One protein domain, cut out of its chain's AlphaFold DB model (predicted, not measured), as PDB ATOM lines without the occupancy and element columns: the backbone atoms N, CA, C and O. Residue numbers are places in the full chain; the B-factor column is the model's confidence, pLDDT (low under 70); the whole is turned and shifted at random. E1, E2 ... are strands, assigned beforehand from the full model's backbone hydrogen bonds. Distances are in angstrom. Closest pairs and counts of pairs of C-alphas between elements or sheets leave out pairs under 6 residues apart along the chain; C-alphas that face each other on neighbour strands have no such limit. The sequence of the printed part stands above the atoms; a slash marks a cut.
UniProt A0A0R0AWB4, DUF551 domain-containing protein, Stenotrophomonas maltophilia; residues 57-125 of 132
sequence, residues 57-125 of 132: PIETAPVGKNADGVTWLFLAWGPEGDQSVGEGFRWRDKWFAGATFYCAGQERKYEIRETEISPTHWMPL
ATOM      1  N   PRO A  57      49.661  21.267  -7.463       93.19
ATOM      2  CA  PRO A  57      48.283  20.964  -7.849       93.19
ATOM      3  C   PRO A  57      47.287  21.853  -7.103       93.19
ATOM      4  O   PRO A  57      47.450  22.104  -5.905       93.19
ATOM      5  N   ILE A  58      46.258  22.345  -7.789       92.62
ATOM      6  CA  ILE A  58      45.290  23.288  -7.213       92.62
ATOM      7  C   ILE A  58      44.584  22.740  -5.964       92.62
ATOM      8  O   ILE A  58      44.204  23.500  -5.072       92.62
ATOM      9  N   GLU A  59      44.458  21.420  -5.844       92.00
ATOM     10  CA  GLU A  59      43.827  20.741  -4.714       92.00
ATOM     11  C   GLU A  59      44.609  20.923  -3.406       92.00
ATOM     12  O   GLU A  59      44.032  20.810  -2.324       92.00
ATOM     13  N   THR A  60      45.911  21.229  -3.483       92.69
ATOM     14  CA  THR A  60      46.755  21.491  -2.306       92.69
ATOM     15  C   THR A  60      46.752  22.959  -1.888       92.69
ATOM     16  O   THR A  60      47.387  23.321  -0.894       92.69
ATOM     17  N   ALA A  61      46.054  23.819  -2.632       90.75
ATOM     18  CA  ALA A  61      46.096  25.249  -2.407       90.75
ATOM     19  C   ALA A  61      45.499  25.637  -1.047       90.75
ATOM     20  O   ALA A  61      44.428  25.143  -0.662       90.75
ATOM     21  N   PRO A  62      46.150  26.557  -0.312       88.12
ATOM     22  CA  PRO A  62      45.697  26.937   1.012       88.12
ATOM     23  C   PRO A  62      44.316  27.602   0.968       88.12
ATOM     24  O   PRO A  62      43.978  28.360   0.059       88.12
ATOM     25  N   VAL A  63      43.515  27.320   1.995       83.94
ATOM     26  CA  VAL A  63      42.285  28.062   2.290       83.94
ATOM     27  C   VAL A  63      42.663  29.276   3.136       83.94
ATOM     28  O   VAL A  63      43.463  29.155   4.069       83.94
ATOM     29  N   GLY A  64      42.092  30.441   2.824       70.88
ATOM     30  CA  GLY A  64      42.431  31.692   3.502       70.88
ATOM     31  C   GLY A  64      42.155  31.604   4.991       70.88
ATOM     32  O   GLY A  64      41.030  31.336   5.397       70.88
ATOM     33  N   LYS A  65      43.191  31.840   5.803       65.19
ATOM     34  CA  LYS A  65      43.084  31.898   7.270       65.19
ATOM     35  C   LYS A  65      42.696  33.289   7.789       65.19
ATOM     36  O   LYS A  65      42.496  33.453   8.988       65.19
ATOM     37  N   ASN A  66      42.621  34.285   6.905       60.78
ATOM     38  CA  ASN A  66      42.292  35.668   7.255       60.78
ATOM     39  C   ASN A  66      40.777  35.830   7.472       60.78
ATOM     40  O   ASN A  66      39.997  35.010   6.990       60.78
ATOM     41  N   ALA A  67      40.362  36.903   8.157       55.06
ATOM     42  CA  ALA A  67      38.962  37.163   8.531       55.06
ATOM     43  C   ALA A  67      37.972  37.135   7.345       55.06
ATOM     44  O   ALA A  67      36.812  36.772   7.528       55.06
ATOM     45  N   ASP A  68      38.447  37.434   6.134       65.94
ATOM     46  CA  ASP A  68      37.636  37.476   4.910       65.94
ATOM     47  C   ASP A  68      37.663  36.160   4.100       65.94
ATOM     48  O   ASP A  68      36.958  36.020   3.098       65.94
ATOM     49  N   GLY A  69      38.476  35.176   4.515       75.56
ATOM     50  CA  GLY A  69      38.598  33.868   3.856       75.56
ATOM     51  C   GLY A  69      39.266  33.898   2.474       75.56
ATOM     52  O   GLY A  69      39.111  32.950   1.702       75.56
ATOM     53  N   VAL A  70      39.987  34.977   2.147       82.19
ATOM     54  CA  VAL A  70      40.658  35.181   0.851       82.19
ATOM     55  C   VAL A  70      42.129  34.760   0.915       82.19
ATOM     56  O   VAL A  70      42.826  35.090   1.875       82.19
ATOM     57  N   THR A  71      42.613  34.058  -0.115       87.81
ATOM     58  CA  THR A  71      44.048  33.764  -0.319       87.81
ATOM     59  C   THR A  71      44.483  34.192  -1.705       87.81
ATOM     60  O   THR A  71      43.946  33.680  -2.683       87.81
ATOM     61  N   TRP A  72      45.480  35.067  -1.780       86.50
ATOM     62  CA  TRP A  72      46.096  35.496  -3.033       86.50
ATOM     63  C   TRP A  72      47.277  34.606  -3.414       86.50
ATOM     64  O   TRP A  72      48.114  34.288  -2.568       86.50
ATOM     65  N   LEU A  73      47.320  34.191  -4.678       90.12
ATOM     66  CA  LEU A  73      48.249  33.202  -5.226       90.12
ATOM     67  C   LEU A  73      48.548  33.543  -6.692       90.12
ATOM     68  O   LEU A  73      47.773  34.236  -7.350       90.12
ATOM     69  N   PHE A  74      49.639  33.008  -7.227       89.81
ATOM     70  CA  PHE A  74      49.763  32.844  -8.672       89.81
ATOM     71  C   PHE A  74      49.000  31.586  -9.072       89.81
ATOM     72  O   PHE A  74      49.150  30.541  -8.436       89.81
ATOM     73  N   LEU A  75      48.181  31.692 -10.110       88.44
ATOM     74  CA  LEU A  75      47.346  30.615 -10.623       88.44
ATOM     75  C   LEU A  75      47.752  30.293 -12.053       88.44
ATOM     76  O   LEU A  75      48.146  31.187 -12.801       88.44
ATOM     77  N   ALA A  76      47.605  29.027 -12.423       87.75
ATOM     78  CA  ALA A  76      47.671  28.566 -13.797       87.75
ATOM     79  C   ALA A  76      46.293  28.045 -14.221       87.75
ATOM     80  O   ALA A  76      45.665  27.287 -13.480       87.75
ATOM     81  N   TRP A  77      45.789  28.488 -15.374       83.25
ATOM     82  CA  TRP A  77      44.475  28.097 -15.894       83.25
ATOM     83  C   TRP A  77      44.421  28.198 -17.425       83.25
ATOM     84  O   TRP A  77      45.338  28.706 -18.071       83.25
ATOM     85  N   GLY A  78      43.324  27.730 -18.021       73.88
ATOM     86  CA  GLY A  78      43.077  27.828 -19.460       73.88
ATOM     87  C   GLY A  78      42.777  26.476 -20.106       73.88
ATOM     88  O   GLY A  78      42.935  25.439 -19.465       73.88
ATOM     89  N   PRO A  79      42.297  26.479 -21.361       59.00
ATOM     90  CA  PRO A  79      41.527  25.369 -21.910       59.00
ATOM     91  C   PRO A  79      42.301  24.073 -22.156       59.00
ATOM     92  O   PRO A  79      41.635  23.080 -22.386       59.00
ATOM     93  N   GLU A  80      43.637  24.044 -22.077       55.31
ATOM     94  CA  GLU A  80      44.427  22.801 -22.036       55.31
ATOM     95  C   GLU A  80      45.915  23.125 -21.771       55.31
ATOM     96  O   GLU A  80      46.626  23.618 -22.652       55.31
ATOM     97  N   GLY A  81      46.392  22.863 -20.547       52.81
ATOM     98  CA  GLY A  81      47.820  22.903 -20.192       52.81
ATOM     99  C   GLY A  81      48.363  24.252 -19.713       52.81
ATOM    100  O   GLY A  81      49.433  24.656 -20.155       52.81
ATOM    101  N   ASP A  82      47.653  24.935 -18.811       65.69
ATOM    102  CA  ASP A  82      48.217  26.044 -18.015       65.69
ATOM    103  C   ASP A  82      48.695  27.250 -18.842       65.69
ATOM    104  O   ASP A  82      49.596  27.991 -18.452       65.69
ATOM    105  N   GLN A  83      48.085  27.465 -20.011       67.38
ATOM    106  CA  GLN A  83      48.521  28.478 -20.982       67.38
ATOM    107  C   GLN A  83      48.290  29.926 -20.522       67.38
ATOM    108  O   GLN A  83      48.722  30.864 -21.191       67.38
ATOM    109  N   SER A  84      47.587  30.131 -19.407       78.00
ATOM    110  CA  SER A  84      47.502  31.412 -18.711       78.00
ATOM    111  C   SER A  84      48.064  31.261 -17.308       78.00
ATOM    112  O   SER A  84      47.644  30.376 -16.565       78.00
ATOM    113  N   VAL A  85      48.978  32.158 -16.941       83.19
ATOM    114  CA  VAL A  85      49.459  32.318 -15.569       83.19
ATOM    115  C   VAL A  85      49.274  33.762 -15.132       83.19
ATOM    116  O   VAL A  85      49.455  34.688 -15.925       83.19
ATOM    117  N   GLY A  86      48.911  33.972 -13.875       82.19
ATOM    118  CA  GLY A  86      48.695  35.315 -13.353       82.19
ATOM    119  C   GLY A  86      48.298  35.320 -11.890       82.19
ATOM    120  O   GLY A  86      48.038  34.273 -11.299       82.19
ATOM    121  N   GLU A  87      48.277  36.510 -11.303       86.62
ATOM    122  CA  GLU A  87      47.768  36.687  -9.949       86.62
ATOM    123  C   GLU A  87      46.273  36.366  -9.911       86.62
ATOM    124  O   GLU A  87      45.518  36.649 -10.843       86.62
ATOM    125  N   GLY A  88      45.836  35.768  -8.817       88.06
ATOM    126  CA  GLY A  88      44.440  35.481  -8.563       88.06
ATOM    127  C   GLY A  88      44.217  35.142  -7.107       88.06
ATOM    128  O   GLY A  88      45.135  35.189  -6.284       88.06
ATOM    129  N   PHE A  89      42.977  34.819  -6.769       88.50
ATOM    130  CA  PHE A  89      42.633  34.507  -5.397       88.50
ATOM    131  C   PHE A  89      41.593  33.407  -5.275       88.50
ATOM    132  O   PHE A  89      40.709  33.232  -6.115       88.50
ATOM    133  N   ARG A  90      41.704  32.679  -4.165       89.19
ATOM    134  CA  ARG A  90      40.663  31.796  -3.658       89.19
ATOM    135  C   ARG A  90      39.764  32.588  -2.728       89.19
ATOM    136  O   ARG A  90      40.261  33.198  -1.782       89.19
ATOM    137  N   TRP A  91      38.457  32.512  -2.933       85.56
ATOM    138  CA  TRP A  91      37.469  32.967  -1.962       85.56
ATOM    139  C   TRP A  91      36.451  31.855  -1.732       85.56
ATOM    140  O   TRP A  91      35.707  31.475  -2.640       85.56
ATOM    141  N   ARG A  92      36.449  31.302  -0.512       82.31
ATOM    142  CA  ARG A  92      35.737  30.053  -0.184       82.31
ATOM    143  C   ARG A  92      36.201  28.914  -1.106       82.31
ATOM    144  O   ARG A  92      37.375  28.556  -1.064       82.31
ATOM    145  N   ASP A  93      35.320  28.393  -1.956       84.25
ATOM    146  CA  ASP A  93      35.604  27.303  -2.903       84.25
ATOM    147  C   ASP A  93      35.633  27.767  -4.363       84.25
ATOM    148  O   ASP A  93      35.560  26.957  -5.282       84.25
ATOM    149  N   LYS A  94      35.733  29.083  -4.578       88.00
ATOM    150  CA  LYS A  94      35.806  29.694  -5.903       88.00
ATOM    151  C   LYS A  94      37.160  30.335  -6.154       88.00
ATOM    152  O   LYS A  94      37.817  30.811  -5.223       88.00
ATOM    153  N   TRP A  95      37.529  30.372  -7.427       88.81
ATOM    154  CA  TRP A  95      38.804  30.873  -7.916       88.81
ATOM    155  C   TRP A  95      38.582  32.030  -8.866       88.81
ATOM    156  O   TRP A  95      37.763  31.927  -9.775       88.81
ATOM    157  N   PHE A  96      39.336  33.103  -8.681       86.75
ATOM    158  CA  PHE A  96      39.201  34.316  -9.471       86.75
ATOM    159  C   PHE A  96      40.560  34.753 -10.002       86.75
ATOM    160  O   PHE A  96      41.545  34.753  -9.262       86.75
ATOM    161  N   ALA A  97      40.613  35.143 -11.274       83.81
ATOM    162  CA  ALA A  97      41.785  35.807 -11.833       83.81
ATOM    163  C   ALA A  97      41.820  37.274 -11.373       83.81
ATOM    164  O   ALA A  97      40.836  38.001 -11.513       83.81
ATOM    165  N   GLY A  98      42.956  37.716 -10.844       73.56
ATOM    166  CA  GLY A  98      43.237  39.100 -10.480       73.56
ATOM    167  C   GLY A  98      43.909  39.811 -11.647       73.56
ATOM    168  O   GLY A  98      45.123  39.972 -11.660       73.56
ATOM    169  N   ALA A  99      43.138  40.202 -12.662       61.34
ATOM    170  CA  ALA A  99      43.680  40.884 -13.835       61.34
ATOM    171  C   ALA A  99      43.277  42.365 -13.878       61.34
ATOM    172  O   ALA A  99      42.115  42.724 -13.674       61.34
ATOM    173  N   THR A 100      44.252  43.219 -14.196       50.97
ATOM    174  CA  THR A 100      44.075  44.621 -14.590       50.97
ATOM    175  C   THR A 100      43.792  44.678 -16.093       50.97
ATOM    176  O   THR A 100      44.677  44.437 -16.911       50.97
ATOM    177  N   PHE A 101      42.564  45.009 -16.488       44.19
ATOM    178  CA  PHE A 101      42.184  45.134 -17.900       44.19
ATOM    179  C   PHE A 101      42.302  46.583 -18.362       44.19
ATOM    180  O   PHE A 101      41.761  47.457 -17.699       44.19
ATOM    181  N   TYR A 102      42.947  46.854 -19.501       37.72
ATOM    182  CA  TYR A 102      42.920  48.182 -20.128       37.72
ATOM    183  C   TYR A 102      41.645  48.354 -20.964       37.72
ATOM    184  O   TYR A 102      41.456  47.670 -21.972       37.72
ATOM    185  N   CYS A 103      40.772  49.284 -20.574       42.72
ATOM    186  CA  CYS A 103      39.518  49.558 -21.281       42.72
ATOM    187  C   CYS A 103      39.696  50.735 -22.253       42.72
ATOM    188  O   CYS A 103      39.413  51.888 -21.924       42.72
ATOM    189  N   ALA A 104      40.179  50.453 -23.466       36.50
ATOM    190  CA  ALA A 104      40.317  51.471 -24.506       36.50
ATOM    191  C   ALA A 104      38.952  52.119 -24.824       36.50
ATOM    192  O   ALA A 104      37.999  51.429 -25.182       36.50
ATOM    193  N   GLY A 105      38.860  53.449 -24.704       46.16
ATOM    194  CA  GLY A 105      37.656  54.213 -25.059       46.16
ATOM    195  C   GLY A 105      36.578  54.324 -23.971       46.16
ATOM    196  O   GLY A 105      35.493  54.820 -24.265       46.16
ATOM    197  N   GLN A 106      36.855  53.905 -22.732       42.94
ATOM    198  CA  GLN A 106      35.977  54.138 -21.577       42.94
ATOM    199  C   GLN A 106      36.619  55.090 -20.553       42.94
ATOM    200  O   GLN A 106      37.837  55.254 -20.510       42.94
ATOM    201  N   GLU A 107      35.794  55.728 -19.715       45.84
ATOM    202  CA  GLU A 107      36.239  56.714 -18.709       45.84
ATOM    203  C   GLU A 107      37.139  56.088 -17.620       45.84
ATOM    204  O   GLU A 107      37.971  56.763 -17.012       45.84
ATOM    205  N   ARG A 108      37.035  54.769 -17.410       43.16
ATOM    206  CA  ARG A 108      37.868  54.001 -16.477       43.16
ATOM    207  C   ARG A 108      38.993  53.311 -17.246       43.16
ATOM    208  O   ARG A 108      38.742  52.402 -18.026       43.16
ATOM    209  N   LYS A 109      40.240  53.740 -17.023       43.00
ATOM    210  CA  LYS A 109      41.427  53.240 -17.750       43.00
ATOM    211  C   LYS A 109      41.819  51.805 -17.387       43.00
ATOM    212  O   LYS A 109      42.500  51.163 -18.181       43.00
ATOM    213  N   TYR A 110      41.375  51.324 -16.224       41.16
ATOM    214  CA  TYR A 110      41.581  49.956 -15.768       41.16
ATOM    215  C   TYR A 110      40.325  49.412 -15.071       41.16
ATOM    216  O   TYR A 110      39.718  50.129 -14.273       41.16
ATOM    217  N   GLU A 111      39.945  48.165 -15.352       44.03
ATOM    218  CA  GLU A 111      38.900  47.423 -14.628       44.03
ATOM    219  C   GLU A 111      39.532  46.190 -13.969       44.03
ATOM    220  O   GLU A 111      40.321  45.492 -14.604       44.03
ATOM    221  N   ILE A 112      39.212  45.931 -12.698       51.09
ATOM    222  CA  ILE A 112      39.485  44.642 -12.051       51.09
ATOM    223  C   ILE A 112      38.267  43.774 -12.351       51.09
ATOM    224  O   ILE A 112      37.178  44.076 -11.862       51.09
ATOM    225  N   ARG A 113      38.416  42.731 -13.175       54.50
ATOM    226  CA  ARG A 113      37.341  41.742 -13.350       54.50
ATOM    227  C   ARG A 113      37.652  40.507 -12.537       54.50
ATOM    228  O   ARG A 113      38.593  39.786 -12.850       54.50
ATOM    229  N   GLU A 114      36.793  40.235 -11.566       63.12
ATOM    230  CA  GLU A 114      36.701  38.946 -10.888       63.12
ATOM    231  C   GLU A 114      36.109  37.925 -11.870       63.12
ATOM    232  O   GLU A 114      34.915  37.632 -11.869       63.12
ATOM    233  N   THR A 115      36.936  37.429 -12.791       74.94
ATOM    234  CA  THR A 115      36.529  36.324 -13.664       74.94
ATOM    235  C   THR A 115      36.719  35.032 -12.891       74.94
ATOM    236  O   THR A 115      37.849  34.708 -12.525       74.94
ATOM    237  N   GLU A 116      35.626  34.310 -12.634       84.62
ATOM    238  CA  GLU A 116      35.705  32.962 -12.072       84.62
ATOM    239  C   GLU A 116      36.447  32.052 -13.064       84.62
ATOM    240  O   GLU A 116      36.114  32.007 -14.250       84.62
ATOM    241  N   ILE A 117      37.486  31.370 -12.590       84.62
ATOM    242  CA  ILE A 117      38.344  30.484 -13.381       84.62
ATOM    243  C   ILE A 117      38.368  29.082 -12.770       84.62
ATOM    244  O   ILE A 117      37.978  28.873 -11.624       84.62
ATOM    245  N   SER A 118      38.849  28.105 -13.533       89.06
ATOM    246  CA  SER A 118      39.144  26.755 -13.040       89.06
ATOM    247  C   SER A 118      40.647  26.510 -13.167       89.06
ATOM    248  O   SER A 118      41.095  26.046 -14.216       89.06
ATOM    249  N   PRO A 119      41.442  26.919 -12.162       89.25
ATOM    250  CA  PRO A 119      42.877  26.712 -12.187       89.25
ATOM    251  C   PRO A 119      43.229  25.247 -11.939       89.25
ATOM    252  O   PRO A 119      42.467  24.505 -11.327       89.25
ATOM    253  N   THR A 120      44.398  24.856 -12.419       90.75
ATOM    254  CA  THR A 120      44.986  23.508 -12.329       90.75
ATOM    255  C   THR A 120      46.165  23.482 -11.365       90.75
ATOM    256  O   THR A 120      46.368  22.492 -10.665       90.75
ATOM    257  N   HIS A 121      46.903  24.594 -11.279       92.25
ATOM    258  CA  HIS A 121      48.042  24.752 -10.387       92.25
ATOM    259  C   HIS A 121      48.063  26.117  -9.706       92.25
ATOM    260  O   HIS A 121      47.481  27.101 -10.174       92.25
ATOM    261  N   TRP A 122      48.786  26.165  -8.593       92.94
ATOM    262  CA  TRP A 122      49.067  27.380  -7.849       92.94
ATOM    263  C   TRP A 122      50.540  27.460  -7.448       92.94
ATOM    264  O   TRP A 122      51.233  26.450  -7.341       92.94
ATOM    265  N   MET A 123      51.007  28.671  -7.176       91.31
ATOM    266  CA  MET A 123      52.263  28.930  -6.474       91.31
ATOM    267  C   MET A 123      52.073  30.155  -5.558       91.31
ATOM    268  O   MET A 123      51.199  30.991  -5.823       91.31
ATOM    269  N   PRO A 124      52.821  30.283  -4.449       88.94
ATOM    270  CA  PRO A 124      52.696  31.446  -3.578       88.94
ATOM    271  C   PRO A 124      53.087  32.728  -4.324       88.94
ATOM    272  O   PRO A 124      53.980  32.716  -5.174       88.94
ATOM    273  N   LEU A 125      52.442  33.846  -3.978       83.25
ATOM    274  CA  LEU A 125      52.913  35.151  -4.431       83.25
ATOM    275  C   LEU A 125      54.318  35.430  -3.867       83.25
ATOM    276  O   LEU A 125      54.629  34.998  -2.751       83.25
TER     277      LEU A 125
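Overview. This is residues 57 to 125 of the 132 residues of the protein "DUF551 domain-containing protein" of Stenotrophomonas maltophilia (UniProt A0A0R0AWB4). This is one strongly twisted sheet from which the hairpin of E3 and E4 reaches out as a long arm, while the bent strands E1 and E2, with E5 beside E1, make the body at the arm's base. The sheet's two edge strands, E4 and E5, are joined end to end there by the single residue Ser 118, and the stretch from 57 to 69 runs along the side of the body away from the arm's tip. The printed part has 69 residues with no named helix and five named strands, E1 to E5 along the chain; the sheet's order is E4 E3 E2 E1 E5, all antiparallel, and the class is all strand. The whole is only just compact, close to loose, with a radius of gyration of the C-alphas of 13.1 A; it spans 41 by 34 by 18 A and is only just flat.

Along the chain. Start with the longest strand by residues, E3, residues 94 to 102: find C-alpha 94 at (35.806, 29.694, -5.903) and follow the strand for 24.4 A to C-alpha 102 at (42.920, 48.182, -20.128). E4, residues 110 to 117, comes back over 19.9 A. E2, residues 84 to 91, spans 19.6 A and bends by 71 degrees at residue 87. E1, residues 70 to 77, spans 18.6 A and bends by 73 degrees at residue 74. E5, residues 119 to 124, covers 13.9 A and ends with C-alpha 124 at (52.696, 31.446, -3.578).

Arrangement. E1, E2, E3 and E4 form a meander, each strand the antiparallel neighbour of the one before. In the hairpin of E1 and E2, look at N 73 and O 88, 2.9 A apart and within hydrogen-bond range; the C-alphas of residues 72 and 89 face each other at 4.3 A. In the hairpin of E2 and E3, N 98 and O 87 are within range at 2.8 A, and the strands' directions stand at 127 degrees. In the hairpin of E3 and E4, find N 101 and O 111 at 3.0 A and N 117 and O 95 at 2.9 A. On the other side of E1 from E2, the edge strand E5 is antiparallel to E1, with N 74 and O 123 at 2.9 A. E4 and E5 meet only through their link.

Size, cuts and confidence. The two C-alphas farthest apart, those of Thr 60 and Gly 105, are 40.9 A apart. The printed part has no cut; the links E2 to E3 and E4 to E5 are tight, the other two short. Residues 57 to 69 hold no named element. The mean pLDDT of the printed part is 73.6; look for values under 70 in residues 65 to 68, 79 to 83 and 99 to 114.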